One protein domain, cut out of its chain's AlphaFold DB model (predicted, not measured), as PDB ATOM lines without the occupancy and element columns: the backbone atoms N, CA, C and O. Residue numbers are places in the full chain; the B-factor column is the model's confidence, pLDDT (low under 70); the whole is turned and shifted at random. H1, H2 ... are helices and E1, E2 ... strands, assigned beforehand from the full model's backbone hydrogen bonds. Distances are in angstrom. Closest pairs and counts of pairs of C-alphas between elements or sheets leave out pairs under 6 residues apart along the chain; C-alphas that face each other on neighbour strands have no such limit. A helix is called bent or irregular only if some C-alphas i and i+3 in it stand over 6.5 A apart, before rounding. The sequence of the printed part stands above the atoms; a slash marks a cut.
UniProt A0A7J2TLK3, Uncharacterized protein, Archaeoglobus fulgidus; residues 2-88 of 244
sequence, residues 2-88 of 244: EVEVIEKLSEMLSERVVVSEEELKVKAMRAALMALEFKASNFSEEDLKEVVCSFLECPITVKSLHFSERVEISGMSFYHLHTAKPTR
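Overview. This is residues 2 to 88 of the 244 residues of an uncharacterized protein of Archaeoglobus fulgidus (UniProt A0A7J2TLK3). Three helices, H1, H2 and H3, cross one another in a cluster at one end of the domain, and a small antiparallel sheet of three short strands stands at the other end, reached by the tips of H2 and H3 alone. H2, the longest helix, kinks sharply near residue 36, at the end away from the sheet, while residues 57 to 68 make a long loop from H3 to E2. The printed part has 87 residues, with three named helices and three named strands in the order H1 E1 H2 H3 E2 E3; the sheet runs E1 E3 E2, and the class is mixed, helices and strands. The whole is compact, with a radius of gyration of the C-alphas of 12.7 A and spans of 38 by 26 by 20 A.

Arrangement. H1, residues 2 to 12, touches residues 27 to 36 of H2, residues 21 to 42, at a steep tilt of 56 degrees, opposite ways; the closest C-alphas are those of Val 5 and Ala 32, 5.1 A apart. H1 also touches H3, residues 45 to 56, the same way at a steep tilt of 54 degrees, with the C-alphas of Glu 2 and Val 51 closest at 6.2 A. H2 and H3 touch through residues 21 to 29 and 48 to 52, opposite ways at a steep tilt of 50 degrees; the closest C-alphas, of Leu 24 and Val 52, are 6.1 A apart. The helix packing is mostly crossed. E1, residues 18 to 20, is an edge strand antiparallel to the inner strand E3, residues 76 to 80, with N 19 and O 79 at 2.9 A and N 79 and O 19 at 2.8 A, within hydrogen-bond range. E3 and the other edge strand, E2, residues 69 to 73, form a hairpin, antiparallel, with N 71 and O 78 at 2.8 A. E1, H2, H3 and E2 make a split strand-helix-strand unit, two strands running the same way with E3 between them, and its crossover is right-handed. H2 only grazes the sheet with residues 21 to 23, and H3 only grazes it with residues 55 to 56. H1 is not on the sheet. In H1 every O i to N i+4 pair is within hydrogen-bond range; in H2 13 of 18 are, and in H3 7 of 8.

Along the chain. H1 runs 15.1 A from C-alpha 2 at (-14.632, 44.622, -18.188) to C-alpha 12. E1 spans 7.2 A over residues 18 to 20. H2 measures 21.6 A from C-alpha 21 at (-17.614, 40.757, -2.108) to C-alpha 42; it is irregular, with C-alphas 35 and 38 9.4 A apart, and has a kink of 123 degrees near residue 36. H3 is 16.6 A long, E2 13.3 A, and E3 13.4 A, ending at C-alpha 80 at (-18.625, 51.008, 1.895).

Size, cuts and confidence. The two C-alphas farthest apart, of Lys 39 and Arg 88, are 38.7 A apart. The printed part has no cut. The link from H3 to E2 is long; the other links are tight. Mean pLDDT of the printed part is 93.7, and no printed residue is under 70.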
ATOM      1  N   GLU A   2     -14.357  44.218 -19.578       80.69
ATOM      2  CA  GLU A   2     -14.632  44.622 -18.188       80.69
ATOM      3  C   GLU A   2     -15.264  46.015 -18.066       80.69
ATOM      4  O   GLU A   2     -16.166  46.184 -17.261       80.69
ATOM      5  N   VAL A   3     -14.863  47.005 -18.878       89.00
ATOM      6  CA  VAL A   3     -15.386  48.386 -18.773       89.00
ATOM      7  C   VAL A   3     -16.913  48.455 -18.895       89.00
ATOM      8  O   VAL A   3     -17.559  49.080 -18.060       89.00
ATOM      9  N   GLU A   4     -17.508  47.787 -19.887       93.56
ATOM     10  CA  GLU A   4     -18.969  47.775 -20.075       93.56
ATOM     11  C   GLU A   4     -19.681  47.087 -18.899       93.56
ATOM     12  O   GLU A   4     -20.742  47.529 -18.457       93.56
ATOM     13  N   VAL A   5     -19.065  46.036 -18.346       96.19
ATOM     14  CA  VAL A   5     -19.572  45.322 -17.168       96.19
ATOM     15  C   VAL A   5     -19.489  46.195 -15.917       96.19
ATOM     16  O   VAL A   5     -20.445  46.240 -15.150       96.19
ATOM     17  N   ILE A   6     -18.388  46.925 -15.723       95.38
ATOM     18  CA  ILE A   6     -18.179  47.847 -14.599       95.38
ATOM     19  C   ILE A   6     -19.179  48.999 -14.655       95.38
ATOM     20  O   ILE A   6     -19.761  49.356 -13.631       95.38
ATOM     21  N   GLU A   7     -19.417  49.568 -15.838       94.88
ATOM     22  CA  GLU A   7     -20.438  50.602 -16.016       94.88
ATOM     23  C   GLU A   7     -21.817  50.056 -15.641       94.88
ATOM     24  O   GLU A   7     -22.514  50.651 -14.816       94.88
ATOM     25  N   LYS A   8     -22.170  48.865 -16.143       96.25
ATOM     26  CA  LYS A   8     -23.471  48.265 -15.846       96.25
ATOM     27  C   LYS A   8     -23.637  47.893 -14.373       96.25
ATOM     28  O   LYS A   8     -24.700  48.113 -13.796       96.25
ATOM     29  N   LEU A   9     -22.590  47.368 -13.746       97.00
ATOM     30  CA  LEU A   9     -22.583  47.046 -12.322       97.00
ATOM     31  C   LEU A   9     -22.687  48.313 -11.463       97.00
ATOM     32  O   LEU A   9     -23.410  48.319 -10.470       97.00
ATOM     33  N   SER A  10     -22.041  49.407 -11.869       95.44
ATOM     34  CA  SER A  10     -22.155  50.698 -11.181       95.44
ATOM     35  C   SER A  10     -23.586  51.241 -11.227       95.44
ATOM     36  O   SER A  10     -24.078  51.732 -10.215       95.44
ATOM     37  N   GLU A  11     -24.302  51.083 -12.349       94.88
ATOM     38  CA  GLU A  11     -25.735  51.411 -12.429       94.88
ATOM     39  C   GLU A  11     -26.561  50.585 -11.431       94.88
ATOM     40  O   GLU A  11     -27.361  51.144 -10.675       94.88
ATOM     41  N   MET A  12     -26.332  49.266 -11.381       95.69
ATOM     42  CA  MET A  12     -27.025  48.339 -10.469       95.69
ATOM     43  C   MET A  12     -26.747  48.619  -8.983       95.69
ATOM     44  O   MET A  12     -27.517  48.202  -8.116       95.69
ATOM     45  N   LEU A  13     -25.635  49.289  -8.680       95.62
ATOM     46  CA  LEU A  13     -25.187  49.613  -7.326       95.62
ATOM     47  C   LEU A  13     -25.364  51.095  -6.972       95.62
ATOM     48  O   LEU A  13     -24.954  51.502  -5.892       95.62
ATOM     49  N   SER A  14     -25.981  51.900  -7.838       92.12
ATOM     50  CA  SER A  14     -26.080  53.359  -7.670       92.12
ATOM     51  C   SER A  14     -26.725  53.808  -6.351       92.12
ATOM     52  O   SER A  14     -26.339  54.834  -5.796       92.12
ATOM     53  N   GLU A  15     -27.657  53.023  -5.808       91.25
ATOM     54  CA  GLU A  15     -28.317  53.287  -4.520       91.25
ATOM     55  C   GLU A  15     -27.655  52.566  -3.329       91.25
ATOM     56  O   GLU A  15     -28.167  52.591  -2.207       91.25
ATOM     57  N   ARG A  16     -26.532  51.874  -3.549       94.19
ATOM     58  CA  ARG A  16     -25.855  51.069  -2.528       94.19
ATOM     59  C   ARG A  16     -24.753  51.862  -1.845       94.19
ATOM     60  O   ARG A  16     -23.839  52.370  -2.480       94.19
ATOM     61  N   VAL A  17     -24.814  51.886  -0.515       95.88
ATOM     62  CA  VAL A  17     -23.770  52.471   0.342       95.88
ATOM     63  C   VAL A  17     -22.796  51.408   0.842       95.88
ATOM     64  O   VAL A  17     -21.600  51.668   0.918       95.88
ATOM     65  N   VAL A  18     -23.314  50.220   1.168       97.44
ATOM     66  CA  VAL A  18     -22.564  49.075   1.698       97.44
ATOM     67  C   VAL A  18     -22.818  47.850   0.822       97.44
ATOM     68  O   VAL A  18     -23.964  47.596   0.436       97.44
ATOM     69  N   VAL A  19     -21.769  47.082   0.541       97.88
ATOM     70  CA  VAL A  19     -21.798  45.833  -0.235       97.88
ATOM     71  C   VAL A  19     -20.904  44.766   0.406       97.88
ATOM     72  O   VAL A  19     -20.070  45.067   1.259       97.88
ATOM     73  N   SER A  20     -21.079  43.512  -0.005       98.12
ATOM     74  CA  SER A  20     -20.136  42.415   0.260       98.12
ATOM     75  C   SER A  20     -19.442  41.988  -1.035       98.12
ATOM     76  O   SER A  20     -19.940  42.264  -2.128       98.12
ATOM     77  N   GLU A  21     -18.308  41.297  -0.931       97.75
ATOM     78  CA  GLU A  21     -17.614  40.757  -2.108       97.75
ATOM     79  C   GLU A  21     -18.479  39.715  -2.840       97.75
ATOM     80  O   GLU A  21     -18.512  39.670  -4.069       97.75
ATOM     81  N   GLU A  22     -19.230  38.901  -2.097       98.25
ATOM     82  CA  GLU A  22     -20.158  37.906  -2.635       98.25
ATOM     83  C   GLU A  22     -21.276  38.563  -3.442       98.25
ATOM     84  O   GLU A  22     -21.561  38.132  -4.560       98.25
ATOM     85  N   GLU A  23     -21.880  39.628  -2.908       98.19
ATOM     86  CA  GLU A  23     -22.878  40.408  -3.640       98.19
ATOM     87  C   GLU A  23     -22.289  40.970  -4.939       98.19
ATOM     88  O   GLU A  23     -22.916  40.848  -5.996       98.19
ATOM     89  N   LEU A  24     -21.086  41.552  -4.876       98.00
ATOM     90  CA  LEU A  24     -20.410  42.094  -6.055       98.00
ATOM     91  C   LEU A  24     -20.178  41.016  -7.111       98.00
ATOM     92  O   LEU A  24     -20.460  41.262  -8.279       98.00
ATOM     93  N   LYS A  25     -19.745  39.809  -6.725       98.44
ATOM     94  CA  LYS A  25     -19.561  38.681  -7.654       98.44
ATOM     95  C   LYS A  25     -20.858  38.320  -8.375       98.44
ATOM     96  O   LYS A  25     -20.872  38.221  -9.599       98.44
ATOM     97  N   VAL A  26     -21.958  38.151  -7.643       98.31
ATOM     98  CA  VAL A  26     -23.246  37.763  -8.246       98.31
ATOM     99  C   VAL A  26     -23.792  38.866  -9.148       98.31
ATOM    100  O   VAL A  26     -24.203  38.600 -10.280       98.31
ATOM    101  N   LYS A  27     -23.741  40.123  -8.699       98.31
ATOM    102  CA  LYS A  27     -24.184  41.256  -9.516       98.31
ATOM    103  C   LYS A  27     -23.271  41.506 -10.712       98.31
ATOM    104  O   LYS A  27     -23.781  41.885 -11.758       98.31
ATOM    105  N   ALA A  28     -21.972  41.229 -10.619       98.19
ATOM    106  CA  ALA A  28     -21.055  41.286 -11.755       98.19
ATOM    107  C   ALA A  28     -21.406  40.241 -12.825       98.19
ATOM    108  O   ALA A  28     -21.412  40.575 -14.005       98.19
ATOM    109  N   MET A  29     -21.786  39.013 -12.444       98.44
ATOM    110  CA  MET A  29     -22.284  38.005 -13.398       98.44
ATOM    111  C   MET A  29     -23.569  38.475 -14.104       98.44
ATOM    112  O   MET A  29     -23.702  38.337 -15.323       98.44
ATOM    113  N   ARG A  30     -24.508  39.074 -13.355       98.31
ATOM    114  CA  ARG A  30     -25.742  39.672 -13.902       98.31
ATOM    115  C   ARG A  30     -25.426  40.841 -14.845       98.31
ATOM    116  O   ARG A  30     -25.929  40.878 -15.966       98.31
ATOM    117  N   ALA A  31     -24.543  41.748 -14.436       98.25
ATOM    118  CA  ALA A  31     -24.088  42.877 -15.242       98.25
ATOM    119  C   ALA A  31     -23.381  42.414 -16.525       98.25
ATOM    120  O   ALA A  31     -23.641  42.960 -17.595       98.25
ATOM    121  N   ALA A  32     -22.554  41.368 -16.446       98.31
ATOM    122  CA  ALA A  32     -21.894  40.768 -17.598       98.31
ATOM    123  C   ALA A  32     -22.907  40.190 -18.590       98.31
ATOM    124  O   ALA A  32     -22.793  40.444 -19.786       98.31
ATOM    125  N   LEU A  33     -23.946  39.494 -18.112       98.19
ATOM    126  CA  LEU A  33     -25.044  39.040 -18.968       98.19
ATOM    127  C   LEU A  33     -25.770  40.219 -19.639       98.19
ATOM    128  O   LEU A  33     -26.069  40.158 -20.829       98.19
ATOM    129  N   MET A  34     -26.064  41.287 -18.895       97.94
ATOM    130  CA  MET A  34     -26.783  42.457 -19.414       97.94
ATOM    131  C   MET A  34     -25.976  43.249 -20.446       97.94
ATOM    132  O   MET A  34     -26.550  43.727 -21.422       97.94
ATOM    133  N   ALA A  35     -24.673  43.415 -20.220       97.38
ATOM    134  CA  ALA A  35     -23.796  44.213 -21.073       97.38
ATOM    135  C   ALA A  35     -23.306  43.427 -22.297       97.38
ATOM    136  O   ALA A  35     -23.293  43.946 -23.409       97.38
ATOM    137  N   LEU A  36     -22.924  42.162 -22.100       97.19
ATOM    138  CA  LEU A  36     -22.257  41.348 -23.120       97.19
ATOM    139  C   LEU A  36     -23.200  40.347 -23.803       97.19
ATOM    140  O   LEU A  36     -22.811  39.700 -24.781       97.19
ATOM    141  N   GLU A  37     -24.427  40.194 -23.300       97.06
ATOM    142  CA  GLU A  37     -25.402  39.205 -23.764       97.06
ATOM    143  C   GLU A  37     -24.782  37.794 -23.803       97.06
ATOM    144  O   GLU A  37     -24.158  37.344 -22.842       97.06
ATOM    145  N   PHE A  38     -24.898  37.077 -24.925       97.12
ATOM    146  CA  PHE A  38     -24.339  35.731 -25.063       97.12
ATOM    147  C   PHE A  38     -22.815  35.690 -25.161       97.12
ATOM    148  O   PHE A  38     -22.240  34.619 -24.990       97.12
ATOM    149  N   LYS A  39     -22.139  36.830 -25.373       96.44
ATOM    150  CA  LYS A  39     -20.670  36.893 -25.294       96.44
ATOM    151  C   LYS A  39     -20.171  36.740 -23.858       96.44
ATOM    152  O   LYS A  39     -19.000  36.420 -23.674       96.44
ATOM    153  N   ALA A  40     -21.050  36.884 -22.860       96.69
ATOM    154  CA  ALA A  40     -20.739  36.599 -21.462       96.69
ATOM    155  C   ALA A  40     -20.317  35.137 -21.221       96.69
ATOM    156  O   ALA A  40     -19.729  34.846 -20.187       96.69
ATOM    157  N   SER A  41     -20.536  34.212 -22.168       96.50
ATOM    158  CA  SER A  41     -19.990  32.850 -22.077       96.50
ATOM    159  C   SER A  41     -18.460  32.817 -22.095       96.50
ATOM    160  O   SER A  41     -17.870  31.848 -21.634       96.50
ATOM    161  N   ASN A  42     -17.818  33.861 -22.626       96.44
ATOM    162  CA  ASN A  42     -16.363  34.012 -22.632       96.44
ATOM    163  C   ASN A  42     -15.839  34.749 -21.392       96.44
ATOM    164  O   ASN A  42     -14.630  34.903 -21.267       96.44
ATOM    165  N   PHE A  43     -16.728  35.220 -20.510       96.06
ATOM    166  CA  PHE A  43     -16.352  35.916 -19.287       96.06
ATOM    167  C   PHE A  43     -15.892  34.893 -18.243       96.06
ATOM    168  O   PHE A  43     -16.674  34.064 -17.765       96.06
ATOM    169  N   SER A  44     -14.597  34.928 -17.952       95.12
ATOM    170  CA  SER A  44     -13.892  33.975 -17.102       95.12
ATOM    171  C   SER A  44     -14.025  34.298 -15.612       95.12
ATOM    172  O   SER A  44     -14.584  35.320 -15.204       95.12
ATOM    173  N   GLU A  45     -13.518  33.397 -14.772       94.69
ATOM    174  CA  GLU A  45     -13.422  33.648 -13.335       94.69
ATOM    175  C   GLU A  45     -12.378  34.735 -13.028       94.69
ATOM    176  O   GLU A  45     -12.536  35.499 -12.078       94.69
ATOM    177  N   GLU A  46     -11.331  34.836 -13.846       95.31
ATOM    178  CA  GLU A  46     -10.327  35.896 -13.786       95.31
ATOM    179  C   GLU A  46     -10.947  37.260 -14.102       95.31
ATOM    180  O   GLU A  46     -10.807  38.176 -13.293       95.31
ATOM    181  N   ASP A  47     -11.729  37.372 -15.183       95.75
ATOM    182  CA  ASP A  47     -12.440  38.616 -15.524       95.75
ATOM    183  C   ASP A  47     -13.385  39.043 -14.386       95.75
ATOM    184  O   ASP A  47     -13.498  40.222 -14.046       95.75
ATOM    185  N   LEU A  48     -14.052  38.072 -13.746       96.31
ATOM    186  CA  LEU A  48     -14.910  38.327 -12.589       96.31
ATOM    187  C   LEU A  48     -14.123  38.904 -11.412       96.31
ATOM    188  O   LEU A  48     -14.584  39.853 -10.776       96.31
ATOM    189  N   LYS A  49     -12.955  38.327 -11.113       95.31
ATOM    190  CA  LYS A  49     -12.069  38.812 -10.047       95.31
ATOM    191  C   LYS A  49     -11.605  40.230 -10.346       95.31
ATOM    192  O   LYS A  49     -11.709  41.075  -9.466       95.31
ATOM    193  N   GLU A  50     -11.184  40.515 -11.575       94.44
ATOM    194  CA  GLU A  50     -10.752  41.856 -11.984       94.44
ATOM    195  C   GLU A  50     -11.874  42.891 -11.849       94.44
ATOM    196  O   GLU A  50     -11.665  43.957 -11.262       94.44
ATOM    197  N   VAL A  51     -13.091  42.560 -12.299       95.75
ATOM    198  CA  VAL A  51     -14.260  43.431 -12.115       95.75
ATOM    199  C   VAL A  51     -14.516  43.676 -10.632       95.75
ATOM    200  O   VAL A  51     -14.653  44.828 -10.241       95.75
ATOM    201  N   VAL A  52     -14.535  42.654  -9.777       96.19
ATOM    202  CA  VAL A  52     -14.791  42.839  -8.334       96.19
ATOM    203  C   VAL A  52     -13.682  43.652  -7.658       96.19
ATOM    204  O   VAL A  52     -13.984  44.591  -6.920       96.19
ATOM    205  N   CYS A  53     -12.411  43.365  -7.956       94.12
ATOM    206  CA  CYS A  53     -11.267  44.138  -7.470       94.12
ATOM    207  C   CYS A  53     -11.367  45.616  -7.864       94.12
ATOM    208  O   CYS A  53     -10.961  46.477  -7.083       94.12
ATOM    209  N   SER A  54     -11.968  45.933  -9.016       94.19
ATOM    210  CA  SER A  54     -12.168  47.322  -9.436       94.19
ATOM    211  C   SER A  54     -13.092  48.126  -8.514       94.19
ATOM    212  O   SER A  54     -12.901  49.329  -8.346       94.19
ATOM    213  N   PHE A  55     -14.046  47.469  -7.851       94.81
ATOM    214  CA  PHE A  55     -14.961  48.121  -6.911       94.81
ATOM    215  C   PHE A  55     -14.408  48.198  -5.489       94.81
ATOM    216  O   PHE A  55     -14.894  49.021  -4.717       94.81
ATOM    217  N   LEU A  56     -13.427  47.364  -5.130       93.88
ATOM    218  CA  LEU A  56     -12.917  47.256  -3.759       93.88
ATOM    219  C   LEU A  56     -11.535  47.893  -3.589       93.88
ATOM    220  O   LEU A  56     -11.305  48.650  -2.649       93.88
ATOM    221  N   GLU A  57     -10.613  47.614  -4.506       89.88
ATOM    222  CA  GLU A  57      -9.201  47.957  -4.353       89.88
ATOM    223  C   GLU A  57      -8.803  49.118  -5.262       89.88
ATOM    224  O   GLU A  57      -8.467  50.196  -4.773       89.88
ATOM    225  N   CYS A  58      -8.861  48.915  -6.580       86.62
ATOM    226  CA  CYS A  58      -8.314  49.852  -7.555       86.62
ATOM    227  C   CYS A  58      -9.280  50.049  -8.733       86.62
ATOM    228  O   CYS A  58      -9.377  49.160  -9.583       86.62
ATOM    229  N   PRO A  59      -9.984  51.193  -8.826       83.56
ATOM    230  CA  PRO A  59     -10.952  51.422  -9.888       83.56
ATOM    231  C   PRO A  59     -10.276  51.436 -11.259       83.56
ATOM    232  O   PRO A  59      -9.398  52.250 -11.538       83.56
ATOM    233  N   ILE A  60     -10.736  50.550 -12.144       80.00
ATOM    234  CA  ILE A  60     -10.249  50.444 -13.529       80.00
ATOM    235  C   ILE A  60     -10.735  51.639 -14.369       80.00
ATOM    236  O   ILE A  60     -10.123  52.007 -15.371       80.00
ATOM    237  N   THR A  61     -11.839  52.279 -13.964       80.69
ATOM    238  CA  THR A  61     -12.438  53.416 -14.674       80.69
ATOM    239  C   THR A  61     -12.962  54.463 -13.693       80.69
ATOM    240  O   THR A  61     -13.397  54.130 -12.593       80.69
ATOM    241  N   VAL A  62     -13.021  55.727 -14.124       77.12
ATOM    242  CA  VAL A  62     -13.622  56.829 -13.340       77.12
ATOM    243  C   VAL A  62     -15.136  56.700 -13.147       77.12
ATOM    244  O   VAL A  62     -15.713  57.423 -12.343       77.12
ATOM    245  N   LYS A  63     -15.788  55.812 -13.905       75.56
ATOM    246  CA  LYS A  63     -17.219  55.523 -13.774       75.56
ATOM    247  C   LYS A  63     -17.502  54.432 -12.740       75.56
ATOM    248  O   LYS A  63     -18.664  54.215 -12.414       75.56
ATOM    249  N   SER A  64     -16.467  53.747 -12.248       79.19
ATOM    250  CA  SER A  64     -16.612  52.735 -11.207       79.19
ATOM    251  C   SER A  64     -16.985  53.398  -9.889       79.19
ATOM    252  O   SER A  64     -16.283  54.297  -9.421       79.19
ATOM    253  N   LEU A  65     -18.044  52.909  -9.246       88.31
ATOM    254  CA  LEU A  65     -18.189  53.120  -7.808       88.31
ATOM    255  C   LEU A  65     -17.009  52.450  -7.090       88.31
ATOM    256  O   LEU A  65     -16.513  51.414  -7.537       88.31
ATOM    257  N   HIS A  66     -16.551  53.045  -5.988       92.62
ATOM    258  CA  HIS A  66     -15.401  52.543  -5.235       92.62
ATOM    259  C   HIS A  66     -15.746  52.415  -3.750       92.62
ATOM    260  O   HIS A  66     -15.846  53.402  -3.017       92.62
ATOM    261  N   PHE A  67     -15.962  51.174  -3.324       94.56
ATOM    262  CA  PHE A  67     -16.240  50.767  -1.950       94.56
ATOM    263  C   PHE A  67     -14.917  50.442  -1.242       94.56
ATOM    264  O   PHE A  67     -14.607  49.290  -0.954       94.56
ATOM    265  N   SER A  68     -14.103  51.469  -1.014       92.69
ATOM    266  CA  SER A  68     -12.726  51.318  -0.528       92.69
ATOM    267  C   SER A  68     -12.608  50.989   0.962       92.69
ATOM    268  O   SER A  68     -11.572  50.502   1.410       92.69
ATOM    269  N   GLU A  69     -13.636  51.292   1.755       94.81
ATOM    270  CA  GLU A  69     -13.578  51.188   3.213       94.81
ATOM    271  C   GLU A  69     -14.106  49.835   3.687       94.81
ATOM    272  O   GLU A  69     -15.287  49.528   3.507       94.81
ATOM    273  N   ARG A  70     -13.247  49.032   4.324       95.88
ATOM    274  CA  ARG A  70     -13.592  47.692   4.818       95.88
ATOM    275  C   ARG A  70     -14.034  47.721   6.281       95.88
ATOM    276  O   ARG A  70     -13.350  48.272   7.140       95.88
ATOM    277  N   VAL A  71     -15.126  47.024   6.577       94.94
ATOM    278  CA  VAL A  71     -15.654  46.806   7.929       94.94
ATOM    279  C   VAL A  71     -15.917  45.319   8.137       94.94
ATOM    280  O   VAL A  71     -16.504  44.658   7.282       94.94
ATOM    281  N   GLU A  72     -15.511  44.788   9.288       94.88
ATOM    282  CA  GLU A  72     -15.763  43.396   9.656       94.88
ATOM    283  C   GLU A  72     -16.858  43.302  10.724       94.88
ATOM    284  O   GLU A  72     -16.781  43.941  11.775       94.88
ATOM    285  N   ILE A  73     -17.892  42.500  10.461       91.69
ATOM    286  CA  ILE A  73     -19.011  42.266  11.380       91.69
ATOM    287  C   ILE A  73     -19.204  40.759  11.512       91.69
ATOM    288  O   ILE A  73     -19.556  40.088  10.546       91.69
ATOM    289  N   SER A  74     -18.979  40.217  12.713       88.75
ATOM    290  CA  SER A  74     -19.178  38.788  13.010       88.75
ATOM    291  C   SER A  74     -18.458  37.842  12.027       88.75
ATOM    292  O   SER A  74     -19.016  36.821  11.630       88.75
ATOM    293  N   GLY A  75     -17.229  38.188  11.621       89.06
ATOM    294  CA  GLY A  75     -16.418  37.406  10.678       89.06
ATOM    295  C   GLY A  75     -16.782  37.590   9.200       89.06
ATOM    296  O   GLY A  75     -16.268  36.869   8.349       89.06
ATOM    297  N   MET A  76     -17.679  38.525   8.878       93.31
ATOM    298  CA  MET A  76     -18.080  38.864   7.509       93.31
ATOM    299  C   MET A  76     -17.491  40.215   7.120       93.31
ATOM    300  O   MET A  76     -17.523  41.154   7.917       93.31
ATOM    301  N   SER A  77     -16.970  40.317   5.898       96.00
ATOM    302  CA  SER A  77     -16.384  41.555   5.378       96.00
ATOM    303  C   SER A  77     -17.395  42.319   4.533       96.00
ATOM    304  O   SER A  77     -17.926  41.794   3.556       96.00
ATOM    305  N   PHE A  78     -17.621  43.572   4.905       97.38
ATOM    306  CA  PHE A  78     -18.421  44.532   4.163       97.38
ATOM    307  C   PHE A  78     -17.549  45.697   3.718       97.38
ATOM    308  O   PHE A  78     -16.549  46.019   4.361       97.38
ATOM    309  N   TYR A  79     -17.963  46.339   2.637       97.31
ATOM    310  CA  TYR A  79     -17.255  47.443   2.016       97.31
ATOM    311  C   TYR A  79     -18.217  48.599   1.790       97.31
ATOM    312  O   TYR A  79     -19.351  48.376   1.360       97.31
ATOM    313  N   HIS A  80     -17.795  49.825   2.086       95.88
ATOM    314  CA  HIS A  80     -18.625  51.008   1.895       95.88
ATOM    315  C   HIS A  80     -17.904  52.125   1.148       95.88
ATOM    316  O   HIS A  80     -16.675  52.173   1.080       95.88
ATOM    317  N   LEU A  81     -18.691  53.031   0.566       93.38
ATOM    318  CA  LEU A  81     -18.168  54.216  -0.110       93.38
ATOM    319  C   LEU A  81     -17.446  55.119   0.900       93.38
ATOM    320  O   LEU A  81     -17.992  55.410   1.967       93.38
ATOM    321  N   HIS A  82     -16.267  55.628   0.539       87.00
ATOM    322  CA  HIS A  82     -15.522  56.581   1.374       87.00
ATOM    323  C   HIS A  82     -16.315  57.874   1.640       87.00
ATOM    324  O   HIS A  82     -16.218  58.489   2.699       87.00
ATOM    325  N   THR A  83     -17.141  58.289   0.677       85.44
ATOM    326  CA  THR A  83     -17.908  59.541   0.729       85.44
ATOM    327  C   THR A  83     -19.213  59.441   1.518       85.44
ATOM    328  O   THR A  83     -19.911  60.446   1.654       85.44
ATOM    329  N   ALA A  84     -19.580  58.257   2.015       88.44
ATOM    330  CA  ALA A  84     -20.854  58.026   2.681       88.44
ATOM    331  C   ALA A  84     -20.653  57.393   4.059       88.44
ATOM    332  O   ALA A  84     -19.835  56.497   4.247       88.44
ATOM    333  N   LYS A  85     -21.447  57.845   5.034       90.94
ATOM    334  CA  LYS A  85     -21.485  57.232   6.361       90.94
ATOM    335  C   LYS A  85     -22.557  56.137   6.368       90.94
ATOM    336  O   LYS A  85     -23.735  56.487   6.291       90.94
ATOM    337  N   PRO A  86     -22.189  54.850   6.479       94.00
ATOM    338  CA  PRO A  86     -23.157  53.765   6.416       94.00
ATOM    339  C   PRO A  86     -24.075  53.760   7.642       94.00
ATOM    340  O   PRO A  86     -23.640  53.970   8.779       94.00
ATOM    341  N   THR A  87     -25.361  53.520   7.408       95.69
ATOM    342  CA  THR A  87     -26.383  53.385   8.450       95.69
ATOM    343  C   THR A  87     -26.623  51.919   8.805       95.69
ATOM    344  O   THR A  87     -26.172  51.002   8.120       95.69
ATOM    345  N   ARG A  88     -27.380  51.676   9.883       95.00
ATOM    346  CA  ARG A  88     -27.806  50.319  10.250       95.00
ATOM    347  C   ARG A  88     -28.584  49.641   9.119       95.00
ATOM    348  O   ARG A  88     -28.360  48.461   8.868       95.00
TER     349      ARG A  88